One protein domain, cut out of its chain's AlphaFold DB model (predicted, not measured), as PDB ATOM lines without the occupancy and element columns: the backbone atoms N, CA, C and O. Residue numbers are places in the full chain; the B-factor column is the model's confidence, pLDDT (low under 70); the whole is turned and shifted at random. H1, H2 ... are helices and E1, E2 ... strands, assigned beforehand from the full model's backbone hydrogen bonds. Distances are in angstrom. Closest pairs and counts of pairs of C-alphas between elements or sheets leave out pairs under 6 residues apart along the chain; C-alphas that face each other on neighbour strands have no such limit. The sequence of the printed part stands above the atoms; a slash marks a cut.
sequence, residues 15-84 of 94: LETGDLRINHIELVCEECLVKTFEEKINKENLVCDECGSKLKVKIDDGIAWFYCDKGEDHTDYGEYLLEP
ATOM      1  N   LEU A  15      41.447  24.338  25.435       84.94
ATOM      2  CA  LEU A  15      40.205  24.734  24.807       84.94
ATOM      3  C   LEU A  15      39.422  25.573  25.808       84.94
ATOM      4  O   LEU A  15      39.358  25.249  26.999       84.94
ATOM      5  N   GLU A  16      38.842  26.655  25.314       86.06
ATOM      6  CA  GLU A  16      37.908  27.463  26.077       86.06
ATOM      7  C   GLU A  16      36.569  26.724  26.139       86.06
ATOM      8  O   GLU A  16      36.009  26.318  25.120       86.06
ATOM      9  N   THR A  17      36.059  26.518  27.348       84.00
ATOM     10  CA  THR A  17      34.745  25.925  27.590       84.00
ATOM     11  C   THR A  17      33.981  26.748  28.612       84.00
ATOM     12  O   THR A  17      34.574  27.328  29.520       84.00
ATOM     13  N   GLY A  18      32.662  26.810  28.469       82.94
ATOM     14  CA  GLY A  18      31.802  27.518  29.405       82.94
ATOM     15  C   GLY A  18      30.693  28.283  28.707       82.94
ATOM     16  O   GLY A  18      30.282  27.940  27.602       82.94
ATOM     17  N   ASP A  19      30.205  29.317  29.379       77.06
ATOM     18  CA  ASP A  19      29.049  30.087  28.940       77.06
ATOM     19  C   ASP A  19      29.403  31.576  28.907       77.06
ATOM     20  O   ASP A  19      29.623  32.229  29.940       77.06
ATOM     21  N   LEU A  20      29.451  32.119  27.688       76.38
ATOM     22  CA  LEU A  20      29.724  33.532  27.459       76.38
ATOM     23  C   LEU A  20      28.630  34.442  28.033       76.38
ATOM     24  O   LEU A  20      28.928  35.573  28.414       76.38
ATOM     25  N   ARG A  21      27.383  33.972  28.168       75.81
ATOM     26  CA  ARG A  21      26.252  34.764  28.692       75.81
ATOM     27  C   ARG A  21      26.443  35.136  30.159       75.81
ATOM     28  O   ARG A  21      25.969  36.182  30.598       75.81
ATOM     29  N   ILE A  22      27.157  34.301  30.914       77.94
ATOM     30  CA  ILE A  22      27.499  34.544  32.323       77.94
ATOM     31  C   ILE A  22      28.976  34.918  32.523       77.94
ATOM     32  O   ILE A  22      29.429  34.988  33.664       77.94
ATOM     33  N   ASN A  23      29.718  35.194  31.440       77.25
ATOM     34  CA  ASN A  23      31.164  35.458  31.453       77.25
ATOM     35  C   ASN A  23      31.970  34.392  32.219       77.25
ATOM     36  O   ASN A  23      32.939  34.711  32.912       77.25
ATOM     37  N   HIS A  24      31.560  33.127  32.119       80.50
ATOM     38  CA  HIS A  24      32.247  32.011  32.761       80.50
ATOM     39  C   HIS A  24      32.973  31.201  31.694       80.50
ATOM     40  O   HIS A  24      32.355  30.394  31.005       80.50
ATOM     41  N   ILE A  25      34.276  31.447  31.552       83.31
ATOM     42  CA  ILE A  25      35.150  30.743  30.611       83.31
ATOM     43  C   ILE A  25      36.225  30.013  31.413       83.31
ATOM     44  O   ILE A  25      36.950  30.615  32.207       83.31
ATOM     45  N   GLU A  26      36.338  28.712  31.189       85.56
ATOM     46  CA  GLU A  26      37.356  27.849  31.764       85.56
ATOM     47  C   GLU A  26      38.250  27.289  30.659       85.56
ATOM     48  O   GLU A  26      37.791  26.922  29.580       85.56
ATOM     49  N   LEU A  27      39.548  27.188  30.945       86.50
ATOM     50  CA  LEU A  27      40.515  26.580  30.037       86.50
ATOM     51  C   LEU A  27      40.729  25.126  30.432       86.50
ATOM     52  O   LEU A  27      41.258  24.826  31.508       86.50
ATOM     53  N   VAL A  28      40.334  24.205  29.561       88.00
ATOM     54  CA  VAL A  28      40.416  22.763  29.807       88.00
ATOM     55  C   VAL A  28      41.119  22.096  28.629       88.00
ATOM     56  O   VAL A  28      40.913  22.466  27.481       88.00
ATOM     57  N   CYS A  29      41.983  21.117  28.891       89.31
ATOM     58  CA  CYS A  29      42.586  20.341  27.810       89.31
ATOM     59  C   CYS A  29      41.580  19.361  27.197       89.31
ATOM     60  O   CYS A  29      40.668  18.882  27.878       89.31
ATOM     61  N   GLU A  30      41.800  19.008  25.933       87.06
ATOM     62  CA  GLU A  30      40.951  18.077  25.182       87.06
ATOM     63  C   GLU A  30      40.705  16.762  25.938       87.06
ATOM     64  O   GLU A  30      39.560  16.365  26.129       87.06
ATOM     65  N   GLU A  31      41.752  16.137  26.487       88.06
ATOM     66  CA  GLU A  31      41.620  14.884  27.245       88.06
ATOM     67  C   GLU A  31      40.690  15.000  28.463       88.06
ATOM     68  O   GLU A  31      39.962  14.063  28.797       88.06
ATOM     69  N   CYS A  32      40.719  16.136  29.166       89.00
ATOM     70  CA  CYS A  32      39.857  16.361  30.323       89.00
ATOM     71  C   CYS A  32      38.409  16.629  29.909       89.00
ATOM     72  O   CYS A  32      37.493  16.190  30.608       89.00
ATOM     73  N   LEU A  33      38.198  17.318  28.788       88.50
ATOM     74  CA  LEU A  33      36.868  17.525  28.224       88.50
ATOM     75  C   LEU A  33      36.265  16.204  27.748       88.50
ATOM     76  O   LEU A  33      35.161  15.869  28.171       88.50
ATOM     77  N   VAL A  34      37.010  15.412  26.969       89.12
ATOM     78  CA  VAL A  34      36.575  14.084  26.511       89.12
ATOM     79  C   VAL A  34      36.177  13.222  27.702       89.12
ATOM     80  O   VAL A  34      35.058  12.724  27.727       89.12
ATOM     81  N   LYS A  35      37.013  13.138  28.747       90.44
ATOM     82  CA  LYS A  35      36.663  12.398  29.973       90.44
ATOM     83  C   LYS A  35      35.384  12.905  30.631       90.44
ATOM     84  O   LYS A  35      34.560  12.096  31.037       90.44
ATOM     85  N   THR A  36      35.196  14.222  30.710       88.88
ATOM     86  CA  THR A  36      33.989  14.821  31.305       88.88
ATOM     87  C   THR A  36      32.733  14.408  30.531       88.88
ATOM     88  O   THR A  36      31.724  14.024  31.128       88.88
ATOM     89  N   PHE A  37      32.794  14.432  29.200       89.06
ATOM     90  CA  PHE A  37      31.688  14.003  28.347       89.06
ATOM     91  C   PHE A  37      31.490  12.486  28.359       89.06
ATOM     92  O   PHE A  37      30.352  12.028  28.407       89.06
ATOM     93  N   GLU A  38      32.556  11.688  28.399       89.38
ATOM     94  CA  GLU A  38      32.453  10.241  28.594       89.38
ATOM     95  C   GLU A  38      31.787   9.913  29.934       89.38
ATOM     96  O   GLU A  38      30.909   9.054  29.993       89.38
ATOM     97  N   GLU A  39      32.142  10.602  31.019       90.19
ATOM     98  CA  GLU A  39      31.477  10.462  32.317       90.19
ATOM     99  C   GLU A  39      29.993  10.847  32.237       90.19
ATOM    100  O   GLU A  39      29.161  10.117  32.779       90.19
ATOM    101  N   LYS A  40      29.641  11.925  31.519       87.12
ATOM    102  CA  LYS A  40      28.246  12.329  31.245       87.12
ATOM    103  C   LYS A  40      27.487  11.223  30.507       87.12
ATOM    104  O   LYS A  40      26.465  10.758  31.003       87.12
ATOM    105  N   ILE A  41      28.036  10.713  29.402       87.75
ATOM    106  CA  ILE A  41      27.479   9.590  28.629       87.75
ATOM    107  C   ILE A  41      27.281   8.359  29.517       87.75
ATOM    108  O   ILE A  41      26.244   7.702  29.457       87.75
ATOM    109  N   ASN A  42      28.268   8.024  30.352       88.25
ATOM    110  CA  ASN A  42      28.186   6.899  31.280       88.25
ATOM    111  C   ASN A  42      27.092   7.101  32.338       88.25
ATOM    112  O   ASN A  42      26.363   6.158  32.639       88.25
ATOM    113  N   LYS A  43      26.994   8.307  32.902       89.69
ATOM    114  CA  LYS A  43      26.082   8.650  33.998       89.69
ATOM    115  C   LYS A  43      24.633   8.769  33.537       89.69
ATOM    116  O   LYS A  43      23.739   8.300  34.233       89.69
ATOM    117  N   GLU A  44      24.413   9.380  32.380       88.00
ATOM    118  CA  GLU A  44      23.093   9.546  31.763       88.00
ATOM    119  C   GLU A  44      22.705   8.348  30.885       88.00
ATOM    120  O   GLU A  44      21.583   8.273  30.397       88.00
ATOM    121  N   ASN A  45      23.615   7.380  30.729       86.06
ATOM    122  CA  ASN A  45      23.455   6.203  29.882       86.06
ATOM    123  C   ASN A  45      23.040   6.571  28.446       86.06
ATOM    124  O   ASN A  45      22.119   5.974  27.886       86.06
ATOM    125  N   LEU A  46      23.724   7.564  27.868       85.38
ATOM    126  CA  LEU A  46      23.461   8.027  26.508       85.38
ATOM    127  C   LEU A  46      23.850   6.931  25.509       85.38
ATOM    128  O   LEU A  46      25.003   6.485  25.436       85.38
ATOM    129  N   VAL A  47      22.861   6.493  24.743       86.75
ATOM    130  CA  VAL A  47      22.981   5.448  23.730       86.75
ATOM    131  C   VAL A  47      22.404   5.955  22.418       86.75
ATOM    132  O   VAL A  47      21.541   6.823  22.403       86.75
ATOM    133  N   CYS A  48      22.893   5.408  21.314       83.44
ATOM    134  CA  CYS A  48      22.329   5.637  19.995       83.44
ATOM    135  C   CYS A  48      20.942   4.987  19.910       83.44
ATOM    136  O   CYS A  48      20.823   3.778  20.133       83.44
ATOM    137  N   ASP A  49      19.920   5.758  19.544       78.75
ATOM    138  CA  ASP A  49      18.540   5.275  19.419       78.75
ATOM    139  C   ASP A  49      18.384   4.176  18.353       78.75
ATOM    140  O   ASP A  49      17.594   3.249  18.520       78.75
ATOM    141  N   GLU A  50      19.195   4.216  17.294       80.31
ATOM    142  CA  GLU A  50      19.117   3.268  16.174       80.31
ATOM    143  C   GLU A  50      19.732   1.897  16.490       80.31
ATOM    144  O   GLU A  50      19.259   0.857  16.024       80.31
ATOM    145  N   CYS A  51      20.833   1.863  17.248       81.81
ATOM    146  CA  CYS A  51      21.597   0.630  17.458       81.81
ATOM    147  C   CYS A  51      21.776   0.219  18.920       81.81
ATOM    148  O   CYS A  51      22.366  -0.834  19.174       81.81
ATOM    149  N   GLY A  52      21.314   1.033  19.871       80.31
ATOM    150  CA  GLY A  52      21.452   0.804  21.311       80.31
ATOM    151  C   GLY A  52      22.899   0.791  21.810       80.31
ATOM    152  O   GLY A  52      23.155   0.401  22.947       80.31
ATOM    153  N   SER A  53      23.862   1.168  20.962       84.81
ATOM    154  CA  SER A  53      25.275   1.225  21.339       84.81
ATOM    155  C   SER A  53      25.557   2.503  22.112       84.81
ATOM    156  O   SER A  53      24.937   3.537  21.870       84.81
ATOM    157  N   LYS A  54      26.514   2.436  23.033       85.81
ATOM    158  CA  LYS A  54      26.925   3.596  23.820       85.81
ATOM    159  C   LYS A  54      27.509   4.676  22.918       85.81
ATOM    160  O   LYS A  54      28.306   4.359  22.032       85.81
ATOM    161  N   LEU A  55      27.118   5.925  23.154       86.75
ATOM    162  CA  LEU A  55      27.713   7.047  22.440       86.75
ATOM    163  C   LEU A  55      29.181   7.223  22.852       86.75
ATOM    164  O   LEU A  55      29.603   6.856  23.949       86.75
ATOM    165  N   LYS A  56      29.962   7.770  21.938       87.19
ATOM    166  CA  LYS A  56      31.341   8.213  22.110       87.19
ATOM    167  C   LYS A  56      31.394   9.695  21.818       87.19
ATOM    168  O   LYS A  56      30.525  10.213  21.128       87.19
ATOM    169  N   VAL A  57      32.420  10.359  22.325       88.12
ATOM    170  CA  VAL A  57      32.633  11.786  22.106       88.12
ATOM    171  C   VAL A  57      33.998  12.012  21.469       88.12
ATOM    172  O   VAL A  57      34.982  11.378  21.850       88.12
ATOM    173  N   LYS A  58      34.053  12.892  20.475       87.62
ATOM    174  CA  LYS A  58      35.290  13.454  19.921       87.62
ATOM    175  C   LYS A  58      35.175  14.969  19.969       87.62
ATOM    176  O   LYS A  58      34.079  15.499  19.835       87.62
ATOM    177  N   ILE A  59      36.288  15.653  20.170       85.62
ATOM    178  CA  ILE A  59      36.319  17.110  20.124       85.62
ATOM    179  C   ILE A  59      36.996  17.498  18.825       85.62
ATOM    180  O   ILE A  59      38.084  17.013  18.538       85.62
ATOM    181  N   ASP A  60      36.326  18.331  18.046       83.88
ATOM    182  CA  ASP A  60      36.837  18.830  16.779       83.88
ATOM    183  C   ASP A  60      36.329  20.257  16.579       83.88
ATOM    184  O   ASP A  60      35.150  20.529  16.799       83.88
ATOM    185  N   ASP A  61      37.232  21.177  16.240       81.69
ATOM    186  CA  ASP A  61      36.923  22.590  15.966       81.69
ATOM    187  C   ASP A  61      36.080  23.304  17.054       81.69
ATOM    188  O   ASP A  61      35.193  24.110  16.784       81.69
ATOM    189  N   GLY A  62      36.340  22.998  18.334       80.25
ATOM    190  CA  GLY A  62      35.606  23.599  19.459       80.25
ATOM    191  C   GLY A  62      34.202  23.019  19.688       80.25
ATOM    192  O   GLY A  62      33.420  23.574  20.464       80.25
ATOM    193  N   ILE A  63      33.885  21.895  19.042       84.69
ATOM    194  CA  ILE A  63      32.606  21.189  19.135       84.69
ATOM    195  C   ILE A  63      32.850  19.781  19.687       84.69
ATOM    196  O   ILE A  63      33.710  19.039  19.209       84.69
ATOM    197  N   ALA A  64      32.084  19.399  20.706       87.69
ATOM    198  CA  ALA A  64      31.997  18.035  21.203       87.69
ATOM    199  C   ALA A  64      30.989  17.249  20.356       87.69
ATOM    200  O   ALA A  64      29.778  17.418  20.484       87.69
ATOM    201  N   TRP A  65      31.493  16.386  19.485       87.00
ATOM    202  CA  TRP A  65      30.707  15.519  18.616       87.00
ATOM    203  C   TRP A  65      30.420  14.188  19.288       87.00
ATOM    204  O   TRP A  65      31.346  13.440  19.612       87.00
ATOM    205  N   PHE A  66      29.142  13.861  19.429       86.69
ATOM    206  CA  PHE A  66      28.675  12.586  19.954       86.69
ATOM    207  C   PHE A  66      28.331  11.647  18.801       86.69
ATOM    208  O   PHE A  66      27.534  12.004  17.939       86.69
ATOM    209  N   TYR A  67      28.930  10.457  18.780       85.31
ATOM    210  CA  TYR A  67      28.793   9.488  17.689       85.31
ATOM    211  C   TYR A  67      28.752   8.046  18.202       85.31
ATOM    212  O   TYR A  67      29.104   7.767  19.347       85.31
ATOM    213  N   CYS A  68      28.342   7.095  17.362       85.56
ATOM    214  CA  CYS A  68      28.333   5.667  17.700       85.56
ATOM    215  C   CYS A  68      29.381   4.871  16.896       85.56
ATOM    216  O   CYS A  68      29.805   5.290  15.821       85.56
ATOM    217  N   ASP A  69      29.771   3.681  17.374       75.31
ATOM    218  CA  ASP A  69      30.738   2.800  16.679       75.31
ATOM    219  C   ASP A  69      30.281   2.322  15.292       75.31
ATOM    220  O   ASP A  69      31.099   1.857  14.500       75.31
ATOM    221  N   LYS A  70      28.981   2.406  14.984       69.75
ATOM    222  CA  LYS A  70      28.447   2.022  13.669       69.75
ATOM    223  C   LYS A  70      28.609   3.108  12.598       69.75
ATOM    224  O   LYS A  70      28.251   2.850  11.453       69.75
ATOM    225  N   GLY A  71      29.192   4.257  12.944       56.62
ATOM    226  CA  GLY A  71      29.497   5.352  12.022       56.62
ATOM    227  C   GLY A  71      28.684   6.618  12.293       56.62
ATOM    228  O   GLY A  71      27.700   6.595  13.035       56.62
ATOM    229  N   GLU A  72      29.130   7.718  11.681       55.94
ATOM    230  CA  GLU A  72      28.524   9.057  11.783       55.94
ATOM    231  C   GLU A  72      27.085   9.095  11.229       55.94
ATOM    232  O   GLU A  72      26.261   9.826  11.754       55.94
ATOM    233  N   ASP A  73      26.731   8.219  10.280       56.50
ATOM    234  CA  ASP A  73      25.393   8.139   9.658       56.50
ATOM    235  C   ASP A  73      24.234   7.730  10.594       56.50
ATOM    236  O   ASP A  73      23.070   7.823  10.210       56.50
ATOM    237  N   HIS A  74      24.515   7.223  11.799       56.59
ATOM    238  CA  HIS A  74      23.470   6.695  12.689       56.59
ATOM    239  C   HIS A  74      22.980   7.702  13.732       56.59
ATOM    240  O   HIS A  74      21.797   7.723  14.067       56.59
ATOM    241  N   THR A  75      23.884   8.487  14.308       56.66
ATOM    242  CA  THR A  75      23.586   9.524  15.303       56.66
ATOM    243  C   THR A  75      24.826  10.394  15.402       56.66
ATOM    244  O   THR A  75      25.832   9.948  15.955       56.66
ATOM    245  N   ASP A  76      24.747  11.608  14.868       65.31
ATOM    246  CA  ASP A  76      25.725  12.660  15.076       65.31
ATOM    247  C   ASP A  76      25.013  13.904  15.614       65.31
ATOM    248  O   ASP A  76      24.044  14.407  15.048       65.31
ATOM    249  N   TYR A  77      25.456  14.390  16.768       77.38
ATOM    250  CA  TYR A  77      25.121  15.744  17.188       77.38
ATOM    251  C   TYR A  77      26.343  16.382  17.835       77.38
ATOM    252  O   TYR A  77      27.116  15.721  18.533       77.38
ATOM    253  N   GLY A  78      26.536  17.666  17.553       81.62
ATOM    254  CA  GLY A  78      27.609  18.474  18.115       81.62
ATOM    255  C   GLY A  78      27.076  19.389  19.211       81.62
ATOM    256  O   GLY A  78      26.100  20.105  18.992       81.62
ATOM    257  N   GLU A  79      27.722  19.394  20.374       81.69
ATOM    258  CA  GLU A  79      27.542  20.430  21.396       81.69
ATOM    259  C   GLU A  79      28.746  21.383  21.349       81.69
ATOM    260  O   GLU A  79      29.893  20.938  21.399       81.69
ATOM    261  N   TYR A  80      28.515  22.694  21.256       82.38
ATOM    262  CA  TYR A  80      29.603  23.673  21.352       82.38
ATOM    263  C   TYR A  80      30.240  23.612  22.743       82.38
ATOM    264  O   TYR A  80      29.537  23.601  23.752       82.38
ATOM    265  N   LEU A  81      31.576  23.601  22.810       82.69
ATOM    266  CA  LEU A  81      32.292  23.647  24.091       82.69
ATOM    267  C   LEU A  81      32.074  24.968  24.828       82.69
ATOM    268  O   LEU A  81      32.099  25.010  26.061       82.69
ATOM    269  N   LEU A  82      31.900  26.031  24.050       82.31
ATOM    270  CA  LEU A  82      31.679  27.383  24.505       82.31
ATOM    271  C   LEU A  82      30.328  27.824  23.965       82.31
ATOM    272  O   LEU A  82      30.164  27.953  22.749       82.31
ATOM    273  N   GLU A  83      29.353  28.013  24.848       74.94
ATOM    274  CA  GLU A  83      28.056  28.508  24.410       74.94
ATOM    275  C   GLU A  83      28.257  29.916  23.837       74.94
ATOM    276  O   GLU A  83      28.731  30.810  24.558       74.94
ATOM    277  N   PRO A  84      27.960  30.122  22.539       65.75
ATOM    278  CA  PRO A  84      28.073  31.438  21.948       65.75
ATOM    279  C   PRO A  84      27.148  32.394  22.701       65.75
ATOM    280  O   PRO A  84      26.108  31.992  23.232       65.75
TER     281      PRO A  84
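What this domain is: This is residues 15 to 84 of the 94 residues of an uncharacterized protein of Parageobacillus genomosp. 1 (UniProt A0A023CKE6). A three-stranded sheet, E3 E4 E5, has one helix, H1, over one face, and a hairpin, E1 and E2, makes one end of the long axis. The printed part has 70 residues, one named helix and five named strands, in the order E1 E2 H1 E3 E4 E5, mixed in class. The sheet is a meander, each strand the antiparallel neighbour of the one before. The whole is compact, radius of gyration of the C-alphas 12.8 A, spanning 39 by 22 by 19 A.

How they stand to each other: E1, residues 15 to 19, and E2, residues 24 to 29, form a hairpin, with N 17 and O 26 within hydrogen-bond range at 2.9 A. H1, residues 30 to 44, has every O i to N i+4 pair within range. It is over E3, residues 56 to 60, the closest C-alphas being those of Val 34 and Val 57, 6.3 A. E4, residues 63 to 67, pairs with E3 through N 58 and O 65, 2.9 A, and with E5, residues 77 to 80, through N 64 and O 79, 2.8 A.

Where its parts are: E1 begins at C-alpha 15 (40.205, 24.734, 24.807). H1 is 20.9 A long. E5 ends at C-alpha 80 (29.603, 23.673, 21.352).

The domain as a whole: The printed part has no cut. The link H1 to E3 is long. Residues 70 to 76 and 84 have pLDDT under 70.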